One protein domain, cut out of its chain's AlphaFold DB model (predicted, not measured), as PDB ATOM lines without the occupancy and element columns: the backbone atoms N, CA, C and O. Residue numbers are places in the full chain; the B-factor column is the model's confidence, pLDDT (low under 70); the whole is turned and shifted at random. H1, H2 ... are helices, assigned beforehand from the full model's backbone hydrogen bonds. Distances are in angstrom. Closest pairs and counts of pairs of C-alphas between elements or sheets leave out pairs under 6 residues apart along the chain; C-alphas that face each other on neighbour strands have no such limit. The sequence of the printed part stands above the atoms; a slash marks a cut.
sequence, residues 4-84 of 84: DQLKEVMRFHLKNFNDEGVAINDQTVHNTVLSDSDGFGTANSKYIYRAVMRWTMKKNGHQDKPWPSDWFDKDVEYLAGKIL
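Overview. This is residues 4 to 84 of the 84 residues of an uncharacterized protein of Pedobacter sp. CF074 (UniProt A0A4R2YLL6). Two helices of similar length, H1 and H2, lie side by side as a helical hairpin, and the short helix H3 packs steeply on the first half of H1, with long loop stretches making much of the rest. The link from H1 folds back alongside that helix before it turns towards the start of H2, and the link from H2 passes across to H3. The printed part has 81 residues with three named helices, in the order H1, H2, H3, and no named strand; the class is all helix, though only 37 of the 81 residues are in named elements. The whole is compact, with a radius of gyration of the C-alphas of 11.9 A, and rounded in outline, with spans of 32 by 28 by 21 A.

Along the chain. H1 takes residues 4 to 17 and measures 20.1 A from first to last C-alpha; it begins at C-alpha 4, (87.941, 95.821, 114.989). After residues 18 to 44, H2 takes residues 45 to 59 and is the longest helix by residues, at 20.8 A from first to last C-alpha; its C-alpha 45 is at (106.992, 97.377, 127.317). After residues 60 to 75, H3 takes residues 76 to 83, with 10.7 A from first to last C-alpha, and ends at C-alpha 83, (90.934, 105.851, 122.096). Leu 84 is the chain's last residue.

Arrangement. H1 and H2 touch, and their closest C-alphas are those of Phe 17 and Ser 45, 7.2 A apart. They run opposite ways at a shallow tilt of 33 degrees, only just short of steep, and form a helical hairpin. Their centres are 11.1 A apart. H1 touches H3 with residues 6 to 11 alone, and the closest C-alphas are those of Lys 7 and Ala 80, 6.1 A apart. These two helices run opposite ways at a steep tilt of 61 degrees. H2 and H3 are apart. In H1, H2 and H3 every O i to N i+4 pair is within hydrogen-bond range.

Size, cuts and confidence. The two C-alphas farthest apart are those of Glu 20 and Gly 61, at 33.5 A, while the C-alphas of Asp 4 and Leu 84 are 10.4 A apart. The printed part has no cut. Both links are long: 27 residues between H1 and H2, and 16 between H2 and H3. The C-alphas of residues 18 to 44 lie 6 to 19 A from the mean of all C-alphas, and those of residues 60 to 75 lie 8 to 18 A from it. The mean pLDDT of the printed part is 95.1, and no printed residue is under 70.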
ATOM      1  N   ASP A   4      87.457  97.194 115.145       97.75
ATOM      2  CA  ASP A   4      87.941  95.821 114.989       97.75
ATOM      3  C   ASP A   4      89.390  95.776 114.500       97.75
ATOM      4  O   ASP A   4      90.197  95.015 115.033       97.75
ATOM      5  N   GLN A   5      89.749  96.659 113.562       97.38
ATOM      6  CA  GLN A   5      91.124  96.830 113.091       97.38
ATOM      7  C   GLN A   5      92.050  97.333 114.205       97.38
ATOM      8  O   GLN A   5      93.182  96.870 114.323       97.38
ATOM      9  N   LEU A   6      91.588  98.264 115.047       97.44
ATOM     10  CA  LEU A   6      92.373  98.736 116.188       97.44
ATOM     11  C   LEU A   6      92.622  97.604 117.190       97.44
ATOM     12  O   LEU A   6      93.760  97.408 117.614       97.44
ATOM     13  N   LYS A   7      91.581  96.837 117.532       98.50
ATOM     14  CA  LYS A   7      91.709  95.680 118.423       98.50
ATOM     15  C   LYS A   7      92.648  94.625 117.835       98.50
ATOM     16  O   LYS A   7      93.467  94.070 118.559       98.50
ATOM     17  N   GLU A   8      92.604  94.391 116.525       98.12
ATOM     18  CA  GLU A   8      93.542  93.495 115.840       98.12
ATOM     19  C   GLU A   8      94.997  93.950 115.984       98.12
ATOM     20  O   GLU A   8      95.850  93.149 116.366       98.12
ATOM     21  N   VAL A   9      95.274  95.238 115.771       97.56
ATOM     22  CA  VAL A   9      96.613  95.811 115.973       97.56
ATOM     23  C   VAL A   9      97.061  95.692 117.433       97.56
ATOM     24  O   VAL A   9      98.201  95.305 117.693       97.56
ATOM     25  N   MET A  10      96.178  95.988 118.390       98.25
ATOM     26  CA  MET A  10      96.470  95.844 119.821       98.25
ATOM     27  C   MET A  10      96.853  94.401 120.161       98.25
ATOM     28  O   MET A  10      97.927  94.164 120.712       98.25
ATOM     29  N   ARG A  11      96.028  93.426 119.756       98.12
ATOM     30  CA  ARG A  11      96.306  91.996 119.961       98.12
ATOM     31  C   ARG A  11      97.599  91.562 119.279       98.12
ATOM     32  O   ARG A  11      98.359  90.797 119.863       98.12
ATOM     33  N   PHE A  12      97.875  92.054 118.071       97.31
ATOM     34  CA  PHE A  12      99.127  91.771 117.370       97.31
ATOM     35  C   PHE A  12     100.341  92.239 118.178       97.31
ATOM     36  O   PHE A  12     101.282  91.472 118.371       97.31
ATOM     37  N   HIS A  13     100.330  93.471 118.691       97.12
ATOM     38  CA  HIS A  13     101.440  93.966 119.502       97.12
ATOM     39  C   HIS A  13     101.545  93.248 120.844       97.12
ATOM     40  O   HIS A  13     102.643  92.830 121.190       97.12
ATOM     41  N   LEU A  14     100.433  93.022 121.551       97.38
ATOM     42  CA  LEU A  14     100.438  92.242 122.792       97.38
ATOM     43  C   LEU A  14     101.028  90.849 122.563       97.38
ATOM     44  O   LEU A  14     101.895  90.428 123.312       97.38
ATOM     45  N   LYS A  15     100.660  90.171 121.471       96.44
ATOM     46  CA  LYS A  15     101.234  88.870 121.111       96.44
ATOM     47  C   LYS A  15     102.753  88.912 120.905       96.44
ATOM     48  O   LYS A  15     103.408  87.926 121.210       96.44
ATOM     49  N   ASN A  16     103.306  90.017 120.405       93.81
ATOM     50  CA  ASN A  16     104.754  90.167 120.218       93.81
ATOM     51  C   ASN A  16     105.510  90.519 121.511       93.81
ATOM     52  O   ASN A  16     106.716  90.317 121.554       93.81
ATOM     53  N   PHE A  17     104.829  91.048 122.532       93.56
ATOM     54  CA  PHE A  17     105.394  91.266 123.875       93.56
ATOM     55  C   PHE A  17     105.177  90.075 124.818       93.56
ATOM     56  O   PHE A  17     105.684  90.058 125.932       93.56
ATOM     57  N   ASN A  18     104.371  89.106 124.400       90.38
ATOM     58  CA  ASN A  18     103.919  88.012 125.234       90.38
ATOM     59  C   ASN A  18     104.946  86.877 125.294       90.38
ATOM     60  O   ASN A  18     104.799  85.851 124.627       90.38
ATOM     61  N   ASP A  19     105.958  87.065 126.131       80.81
ATOM     62  CA  ASP A  19     107.004  86.069 126.366       80.81
ATOM     63  C   ASP A  19     106.492  84.850 127.161       80.81
ATOM     64  O   ASP A  19     107.013  83.744 127.021       80.81
ATOM     65  N   GLU A  20     105.429  85.024 127.955       79.62
ATOM     66  CA  GLU A  20     104.873  83.995 128.850       79.62
ATOM     67  C   GLU A  20     103.824  83.083 128.187       79.62
ATOM     68  O   GLU A  20     103.315  82.149 128.805       79.62
ATOM     69  N   GLY A  21     103.489  83.322 126.914       84.50
ATOM     70  CA  GLY A  21     102.556  82.476 126.164       84.50
ATOM     71  C   GLY A  21     101.085  82.627 126.574       84.50
ATOM     72  O   GLY A  21     100.283  81.721 126.341       84.50
ATOM     73  N   VAL A  22     100.700  83.773 127.144       87.56
ATOM     74  CA  VAL A  22      99.310  84.115 127.488       87.56
ATOM     75  C   VAL A  22      98.410  84.052 126.243       87.56
ATOM     76  O   VAL A  22      98.770  84.522 125.165       87.56
ATOM     77  N   ALA A  23      97.207  83.492 126.346       92.56
ATOM     78  CA  ALA A  23      96.262  83.535 125.230       92.56
ATOM     79  C   ALA A  23      95.763  84.977 125.006       92.56
ATOM     80  O   ALA A  23      95.120  85.556 125.881       92.56
ATOM     81  N   ILE A  24      96.039  85.550 123.829       97.00
ATOM     82  CA  ILE A  24      95.673  86.938 123.500       97.00
ATOM     83  C   ILE A  24      94.289  87.002 122.836       97.00
ATOM     84  O   ILE A  24      94.067  86.382 121.794       97.00
ATOM     85  N   ASN A  25      93.376  87.785 123.412       97.56
ATOM     86  CA  ASN A  25      92.016  88.042 122.929       97.56
ATOM     87  C   ASN A  25      91.539  89.461 123.328       97.56
ATOM     88  O   ASN A  25      92.321  90.276 123.814       97.56
ATOM     89  N   ASP A  26      90.262  89.777 123.089       97.94
ATOM     90  CA  ASP A  26      89.686  91.111 123.342       97.94
ATOM     91  C   ASP A  26      89.571  91.440 124.841       97.94
ATOM     92  O   ASP A  26      89.549  92.610 125.217       97.94
ATOM     93  N   GLN A  27      89.549  90.414 125.694       98.12
ATOM     94  CA  GLN A  27      89.495  90.504 127.156       98.12
ATOM     95  C   GLN A  27      90.891  90.436 127.801       98.12
ATOM     96  O   GLN A  27      91.007  90.418 129.026       98.12
ATOM     97  N   THR A  28      91.969  90.395 127.010       97.56
ATOM     98  CA  THR A  28      93.334  90.412 127.544       97.56
ATOM     99  C   THR A  28      93.626  91.759 128.197       97.56
ATOM    100  O   THR A  28      93.673  92.788 127.522       97.56
ATOM    101  N   VAL A  29      93.863  91.736 129.509       97.69
ATOM    102  CA  VAL A  29      94.251  92.907 130.301       97.69
ATOM    103  C   VAL A  29      95.721  93.238 130.051       97.69
ATOM    104  O   VAL A  29      96.579  92.359 130.123       97.69
ATOM    105  N   HIS A  30      96.032  94.502 129.767       97.69
ATOM    106  CA  HIS A  30      97.365  94.903 129.303       97.69
ATOM    107  C   HIS A  30      98.487  94.563 130.298       97.69
ATOM    108  O   HIS A  30      99.536  94.085 129.872       97.69
ATOM    109  N   ASN A  31      98.267  94.749 131.603       96.62
ATOM    110  CA  ASN A  31      99.246  94.440 132.654       96.62
ATOM    111  C   ASN A  31      99.547  92.937 132.843       96.62
ATOM    112  O   ASN A  31     100.456  92.595 133.589       96.62
ATOM    113  N   THR A  32      98.805  92.042 132.179       96.00
ATOM    114  CA  THR A  32      99.078  90.590 132.195       96.00
ATOM    115  C   THR A  32     100.095  90.167 131.139       96.00
ATOM    116  O   THR A  32     100.528  89.022 131.130       96.00
ATOM    117  N   VAL A  33     100.449  91.077 130.228       96.50
ATOM    118  CA  VAL A  33     101.362  90.833 129.102       96.50
ATOM    119  C   VAL A  33     102.502  91.845 129.095       96.50
ATOM    120  O   VAL A  33     103.632  91.514 128.763       96.50
ATOM    121  N   LEU A  34     102.201  93.096 129.431       95.94
ATOM    122  CA  LEU A  34     103.153  94.195 129.464       95.94
ATOM    123  C   LEU A  34     103.582  94.465 130.905       95.94
ATOM    124  O   LEU A  34     102.774  94.388 131.827       95.94
ATOM    125  N   SER A  35     104.821  94.906 131.076       94.50
ATOM    126  CA  SER A  35     105.399  95.295 132.357       94.50
ATOM    127  C   SER A  35     105.836  96.763 132.337       94.50
ATOM    128  O   SER A  35     106.168  97.345 131.302       94.50
ATOM    129  N   ASP A  36     105.801  97.403 133.506       93.88
ATOM    130  CA  ASP A  36     106.393  98.724 133.727       93.88
ATOM    131  C   ASP A  36     107.805  98.671 134.326       93.88
ATOM    132  O   ASP A  36     108.400  99.718 134.597       93.88
ATOM    133  N   SER A  37     108.360  97.468 134.471       94.19
ATOM    134  CA  SER A  37     109.664  97.210 135.089       94.19
ATOM    135  C   SER A  37     110.598  96.330 134.251       94.19
ATOM    136  O   SER A  37     111.741  96.119 134.644       94.19
ATOM    137  N   ASP A  38     110.172  95.868 133.072       91.94
ATOM    138  CA  ASP A  38     110.954  95.010 132.162       91.94
ATOM    139  C   ASP A  38     111.967  95.772 131.282       91.94
ATOM    140  O   ASP A  38     112.410  95.285 130.243       91.94
ATOM    141  N   GLY A  39     112.352  96.981 131.688       90.00
ATOM    142  CA  GLY A  39     113.210  97.856 130.900       90.00
ATOM    143  C   GLY A  39     113.941  98.905 131.730       90.00
ATOM    144  O   GLY A  39     113.999  98.832 132.957       90.00
ATOM    145  N   PHE A  40     114.518  99.903 131.058       89.56
ATOM    146  CA  PHE A  40     115.277 100.973 131.713       89.56
ATOM    147  C   PHE A  40     114.510 102.298 131.679       89.56
ATOM    148  O   PHE A  40     114.303 102.897 130.620       89.56
ATOM    149  N   GLY A  41     114.096 102.782 132.851       87.31
ATOM    150  CA  GLY A  41     113.325 104.020 132.971       87.31
ATOM    151  C   GLY A  41     111.983 103.928 132.237       87.31
ATOM    152  O   GLY A  41     111.169 103.059 132.526       87.31
ATOM    153  N   THR A  42     111.740 104.831 131.284       88.25
ATOM    154  CA  THR A  42     110.516 104.831 130.463       88.25
ATOM    155  C   THR A  42     110.596 103.914 129.242       88.25
ATOM    156  O   THR A  42     109.609 103.783 128.523       88.25
ATOM    157  N   ALA A  43     111.737 103.273 128.988       91.31
ATOM    158  CA  ALA A  43     111.893 102.291 127.921       91.31
ATOM    159  C   ALA A  43     111.512 100.887 128.422       91.31
ATOM    160  O   ALA A  43     112.361 100.005 128.487       91.31
ATOM    161  N   ASN A  44     110.245 100.711 128.807       95.31
ATOM    162  CA  ASN A  44     109.635  99.437 129.209       95.31
ATOM    163  C   ASN A  44     108.466  99.088 128.271       95.31
ATOM    164  O   ASN A  44     107.982  99.953 127.524       95.31
ATOM    165  N   SER A  45     108.004  97.837 128.278       95.62
ATOM    166  CA  SER A  45     106.992  97.377 127.317       95.62
ATOM    167  C   SER A  45     105.671  98.142 127.439       95.62
ATOM    168  O   SER A  45     105.083  98.497 126.415       95.62
ATOM    169  N   LYS A  46     105.253  98.526 128.654       96.00
ATOM    170  CA  LYS A  46     104.074  99.385 128.884       96.00
ATOM    171  C   LYS A  46     104.137 100.693 128.093       96.00
ATOM    172  O   LYS A  46     103.174 101.056 127.407       96.00
ATOM    173  N   TYR A  47     105.239 101.433 128.188       96.06
ATOM    174  CA  TYR A  47     105.365 102.725 127.513       96.06
ATOM    175  C   TYR A  47     105.669 102.584 126.020       96.06
ATOM    176  O   TYR A  47     105.152 103.379 125.230       96.06
ATOM    177  N   ILE A  48     106.432 101.563 125.614       96.31
ATOM    178  CA  ILE A  48     106.703 101.276 124.198       96.31
ATOM    179  C   ILE A  48     105.400 100.921 123.476       96.31
ATOM    180  O   ILE A  48     105.099 101.515 122.440       96.31
ATOM    181  N   TYR A  49     104.583 100.032 124.046       97.31
ATOM    182  CA  TYR A  49     103.270  99.680 123.505       97.31
ATOM    183  C   TYR A  49     102.397 100.921 123.302       97.31
ATOM    184  O   TYR A  49     101.885 101.167 122.206       97.31
ATOM    185  N   ARG A  50     102.286 101.770 124.333       96.69
ATOM    186  CA  ARG A  50     101.514 103.017 124.251       96.69
ATOM    187  C   ARG A  50     102.029 103.940 123.142       96.69
ATOM    188  O   ARG A  50     101.224 104.529 122.418       96.69
ATOM    189  N   ALA A  51     103.345 104.079 122.997       95.69
ATOM    190  CA  ALA A  51     103.950 104.909 121.958       95.69
ATOM    191  C   ALA A  51     103.637 104.385 120.545       95.69
ATOM    192  O   ALA A  51     103.225 105.166 119.683       95.69
ATOM    193  N   VAL A  52     103.761 103.071 120.330       96.31
ATOM    194  CA  VAL A  52     103.434 102.417 119.054       96.31
ATOM    195  C   VAL A  52     101.961 102.608 118.710       96.31
ATOM    196  O   VAL A  52     101.644 103.031 117.600       96.31
ATOM    197  N   MET A  53     101.053 102.412 119.668       97.31
ATOM    198  CA  MET A  53      99.625 102.601 119.420       97.31
ATOM    199  C   MET A  53      99.269 104.050 119.067       97.31
ATOM    200  O   MET A  53      98.523 104.278 118.115       97.31
ATOM    201  N   ARG A  54      99.837 105.045 119.766       96.00
ATOM    202  CA  ARG A  54      99.649 106.471 119.423       96.00
ATOM    203  C   ARG A  54     100.152 106.786 118.016       96.00
ATOM    204  O   ARG A  54      99.481 107.495 117.263       96.00
ATOM    205  N   TRP A  55     101.306 106.238 117.635       95.44
ATOM    206  CA  TRP A  55     101.834 106.388 116.281       95.44
ATOM    207  C   TRP A  55     100.909 105.755 115.236       95.44
ATOM    208  O   TRP A  55     100.593 106.407 114.239       95.44
ATOM    209  N   THR A  56     100.412 104.541 115.486       95.31
ATOM    210  CA  THR A  56      99.482 103.850 114.585       95.31
ATOM    211  C   THR A  56      98.185 104.633 114.403       95.31
ATOM    212  O   THR A  56      97.742 104.819 113.267       95.31
ATOM    213  N   MET A  57      97.608 105.163 115.486       95.44
ATOM    214  CA  MET A  57      96.425 106.029 115.425       95.44
ATOM    215  C   MET A  57      96.682 107.257 114.547       95.44
ATOM    216  O   MET A  57      95.946 107.501 113.588       95.44
ATOM    217  N   LYS A  58      97.786 107.971 114.797       95.31
ATOM    218  CA  LYS A  58      98.180 109.155 114.022       95.31
ATOM    219  C   LYS A  58      98.366 108.841 112.536       95.31
ATOM    220  O   LYS A  58      97.912 109.601 111.684       95.31
ATOM    221  N   LYS A  59      99.019 107.724 112.204       96.12
ATOM    222  CA  LYS A  59      99.232 107.291 110.811       96.12
ATOM    223  C   LYS A  59      97.936 106.935 110.087       96.12
ATOM    224  O   LYS A  59      97.881 107.065 108.872       96.12
ATOM    225  N   ASN A  60      96.900 106.555 110.828       96.06
ATOM    226  CA  ASN A  60      95.573 106.249 110.304       96.06
ATOM    227  C   ASN A  60      94.604 107.448 110.337       96.06
ATOM    228  O   ASN A  60      93.402 107.252 110.171       96.06
ATOM    229  N   GLY A  61      95.110 108.672 110.543       95.56
ATOM    230  CA  GLY A  61      94.317 109.905 110.496       95.56
ATOM    231  C   GLY A  61      93.491 110.189 111.753       95.56
ATOM    232  O   GLY A  61      92.650 111.083 111.734       95.56
ATOM    233  N   HIS A  62      93.725 109.455 112.842       95.50
ATOM    234  CA  HIS A  62      93.008 109.646 114.101       95.50
ATOM    235  C   HIS A  62      93.686 110.676 115.003       95.50
ATOM    236  O   HIS A  62      94.910 110.837 114.990       95.50
ATOM    237  N   GLN A  63      92.876 111.368 115.807       93.00
ATOM    238  CA  GLN A  63      93.375 112.301 116.813       93.00
ATOM    239  C   GLN A  63      94.121 111.566 117.927       93.00
ATOM    240  O   GLN A  63      93.746 110.472 118.345       93.00
ATOM    241  N   ASP A  64      95.159 112.211 118.453       91.12
ATOM    242  CA  ASP A  64      95.940 111.686 119.565       91.12
ATOM    243  C   ASP A  64      95.241 111.965 120.907       91.12
ATOM    244  O   ASP A  64      95.594 112.891 121.644       91.12
ATOM    245  N   LYS A  65      94.193 111.187 121.199       91.38
ATOM    246  CA  LYS A  65      93.402 111.324 122.429       91.38
ATOM    247  C   LYS A  65      94.228 110.939 123.671       91.38
ATOM    248  O   LYS A  65      95.064 110.027 123.618       91.38
ATOM    249  N   PRO A  66      94.003 111.595 124.824       92.94
ATOM    250  CA  PRO A  66      94.539 111.113 126.090       92.94
ATOM    251  C   PRO A  66      93.955 109.731 126.403       92.94
ATOM    252  O   PRO A  66      92.765 109.486 126.220       92.94
ATOM    253  N   TRP A  67      94.808 108.817 126.862       96.19
ATOM    254  CA  TRP A  67      94.370 107.494 127.306       96.19
ATOM    255  C   TRP A  67      93.842 107.588 128.744       96.19
ATOM    256  O   TRP A  67      94.373 108.405 129.505       96.19
ATOM    257  N   PRO A  68      92.852 106.765 129.138       97.12
ATOM    258  CA  PRO A  68      92.428 106.648 130.533       97.12
ATOM    259  C   PRO A  68      93.623 106.370 131.452       97.12
ATOM    260  O   PRO A  68      94.525 105.638 131.062       97.12
ATOM    261  N   SER A  69      93.661 106.931 132.662       96.56
ATOM    262  CA  SER A  69      94.790 106.726 133.589       96.56
ATOM    263  C   SER A  69      94.935 105.272 134.044       96.56
ATOM    264  O   SER A  69      96.042 104.833 134.334       96.56
ATOM    265  N   ASP A  70      93.825 104.538 134.069       97.31
ATOM    266  CA  ASP A  70      93.716 103.138 134.472       97.31
ATOM    267  C   ASP A  70      93.839 102.155 133.298       97.31
ATOM    268  O   ASP A  70      93.628 100.966 133.487       97.31
ATOM    269  N   TRP A  71      94.186 102.617 132.087       97.69
ATOM    270  CA  TRP A  71      94.215 101.786 130.872       97.69
ATOM    271  C   TRP A  71      95.023 100.490 131.008       97.69
ATOM    272  O   TRP A  71      94.712  99.497 130.356       97.69
ATOM    273  N   PHE A  72      96.079 100.519 131.823       97.94
ATOM    274  CA  PHE A  72      96.999  99.403 131.999       97.94
ATOM    275  C   PHE A  72      96.322  98.209 132.684       97.94
ATOM    276  O   PHE A  72      96.649  97.062 132.397       97.94
ATOM    277  N   ASP A  73      95.310  98.487 133.503       98.25
ATOM    278  CA  ASP A  73      94.514  97.498 134.229       98.25
ATOM    279  C   ASP A  73      93.216  97.148 133.482       98.25
ATOM    280  O   ASP A  73      92.265  96.621 134.065       98.25
ATOM    281  N   LYS A  74      93.137  97.487 132.189       98.56
ATOM    282  CA  LYS A  74      91.967  97.260 131.337       98.56
ATOM    283  C   LYS A  74      92.308  96.379 130.156       98.56
ATOM    284  O   LYS A  74      93.473  96.228 129.785       98.56
ATOM    285  N   ASP A  75      91.270  95.804 129.571       98.44
ATOM    286  CA  ASP A  75      91.382  94.952 128.402       98.44
ATOM    287  C   ASP A  75      91.430  95.736 127.079       98.44
ATOM    288  O   ASP A  75      91.312  96.969 127.029       98.44
ATOM    289  N   VAL A  76      91.682  94.996 126.001       98.19
ATOM    290  CA  VAL A  76      91.743  95.509 124.628       98.19
ATOM    291  C   VAL A  76      90.414  96.141 124.215       98.19
ATOM    292  O   VAL A  76      90.422  97.234 123.646       98.19
ATOM    293  N   GLU A  77      89.286  95.492 124.517       98.31
ATOM    294  CA  GLU A  77      87.943  95.985 124.189       98.31
ATOM    295  C   GLU A  77      87.689  97.372 124.800       98.31
ATOM    296  O   GLU A  77      87.353  98.324 124.086       98.31
ATOM    297  N   TYR A  78      87.923  97.519 126.108       98.44
ATOM    298  CA  TYR A  78      87.763  98.782 126.820       98.44
ATOM    299  C   TYR A  78      88.642  99.872 126.217       98.44
ATOM    300  O   TYR A  78      88.160 100.969 125.922       98.44
ATOM    301  N   LEU A  79      89.936  99.595 126.037       98.00
ATOM    302  CA  LEU A  79      90.869 100.618 125.589       98.00
ATOM    303  C   LEU A  79      90.561 101.073 124.160       98.00
ATOM    304  O   LEU A  79      90.540 102.279 123.902       98.00
ATOM    305  N   ALA A  80      90.283 100.137 123.249       97.19
ATOM    306  CA  ALA A  80      89.937 100.450 121.867       97.19
ATOM    307  C   ALA A  80      88.712 101.372 121.786       97.19
ATOM    308  O   ALA A  80      88.750 102.371 121.066       97.19
ATOM    309  N   GLY A  81      87.676 101.108 122.591       96.62
ATOM    310  CA  GLY A  81      86.475 101.944 122.666       96.62
ATOM    311  C   GLY A  81      86.693 103.341 123.265       96.62
ATOM    312  O   GLY A  81      85.844 104.215 123.094       96.62
ATOM    313  N   LYS A  82      87.806 103.582 123.972       96.19
ATOM    314  CA  LYS A  82      88.142 104.904 124.534       96.19
ATOM    315  C   LYS A  82      89.025 105.750 123.628       96.19
ATOM    316  O   LYS A  82      88.941 106.976 123.693       96.19
ATOM    317  N   ILE A  83      89.903 105.122 122.847       94.75
ATOM    318  CA  ILE A  83      90.934 105.851 122.096       94.75
ATOM    319  C   ILE A  83      90.603 106.034 120.615       94.75
ATOM    320  O   ILE A  83      91.178 106.933 120.000       94.75
ATOM    321  N   LEU A  84      89.692 105.230 120.056       91.25
ATOM    322  CA  LEU A  84      89.092 105.486 118.743       91.25
ATOM    323  C   LEU A  84      88.038 106.596 118.842       91.25
ATOM    324  O   LEU A  84      87.982 107.465 117.946       91.25
TER     325      LEU A  84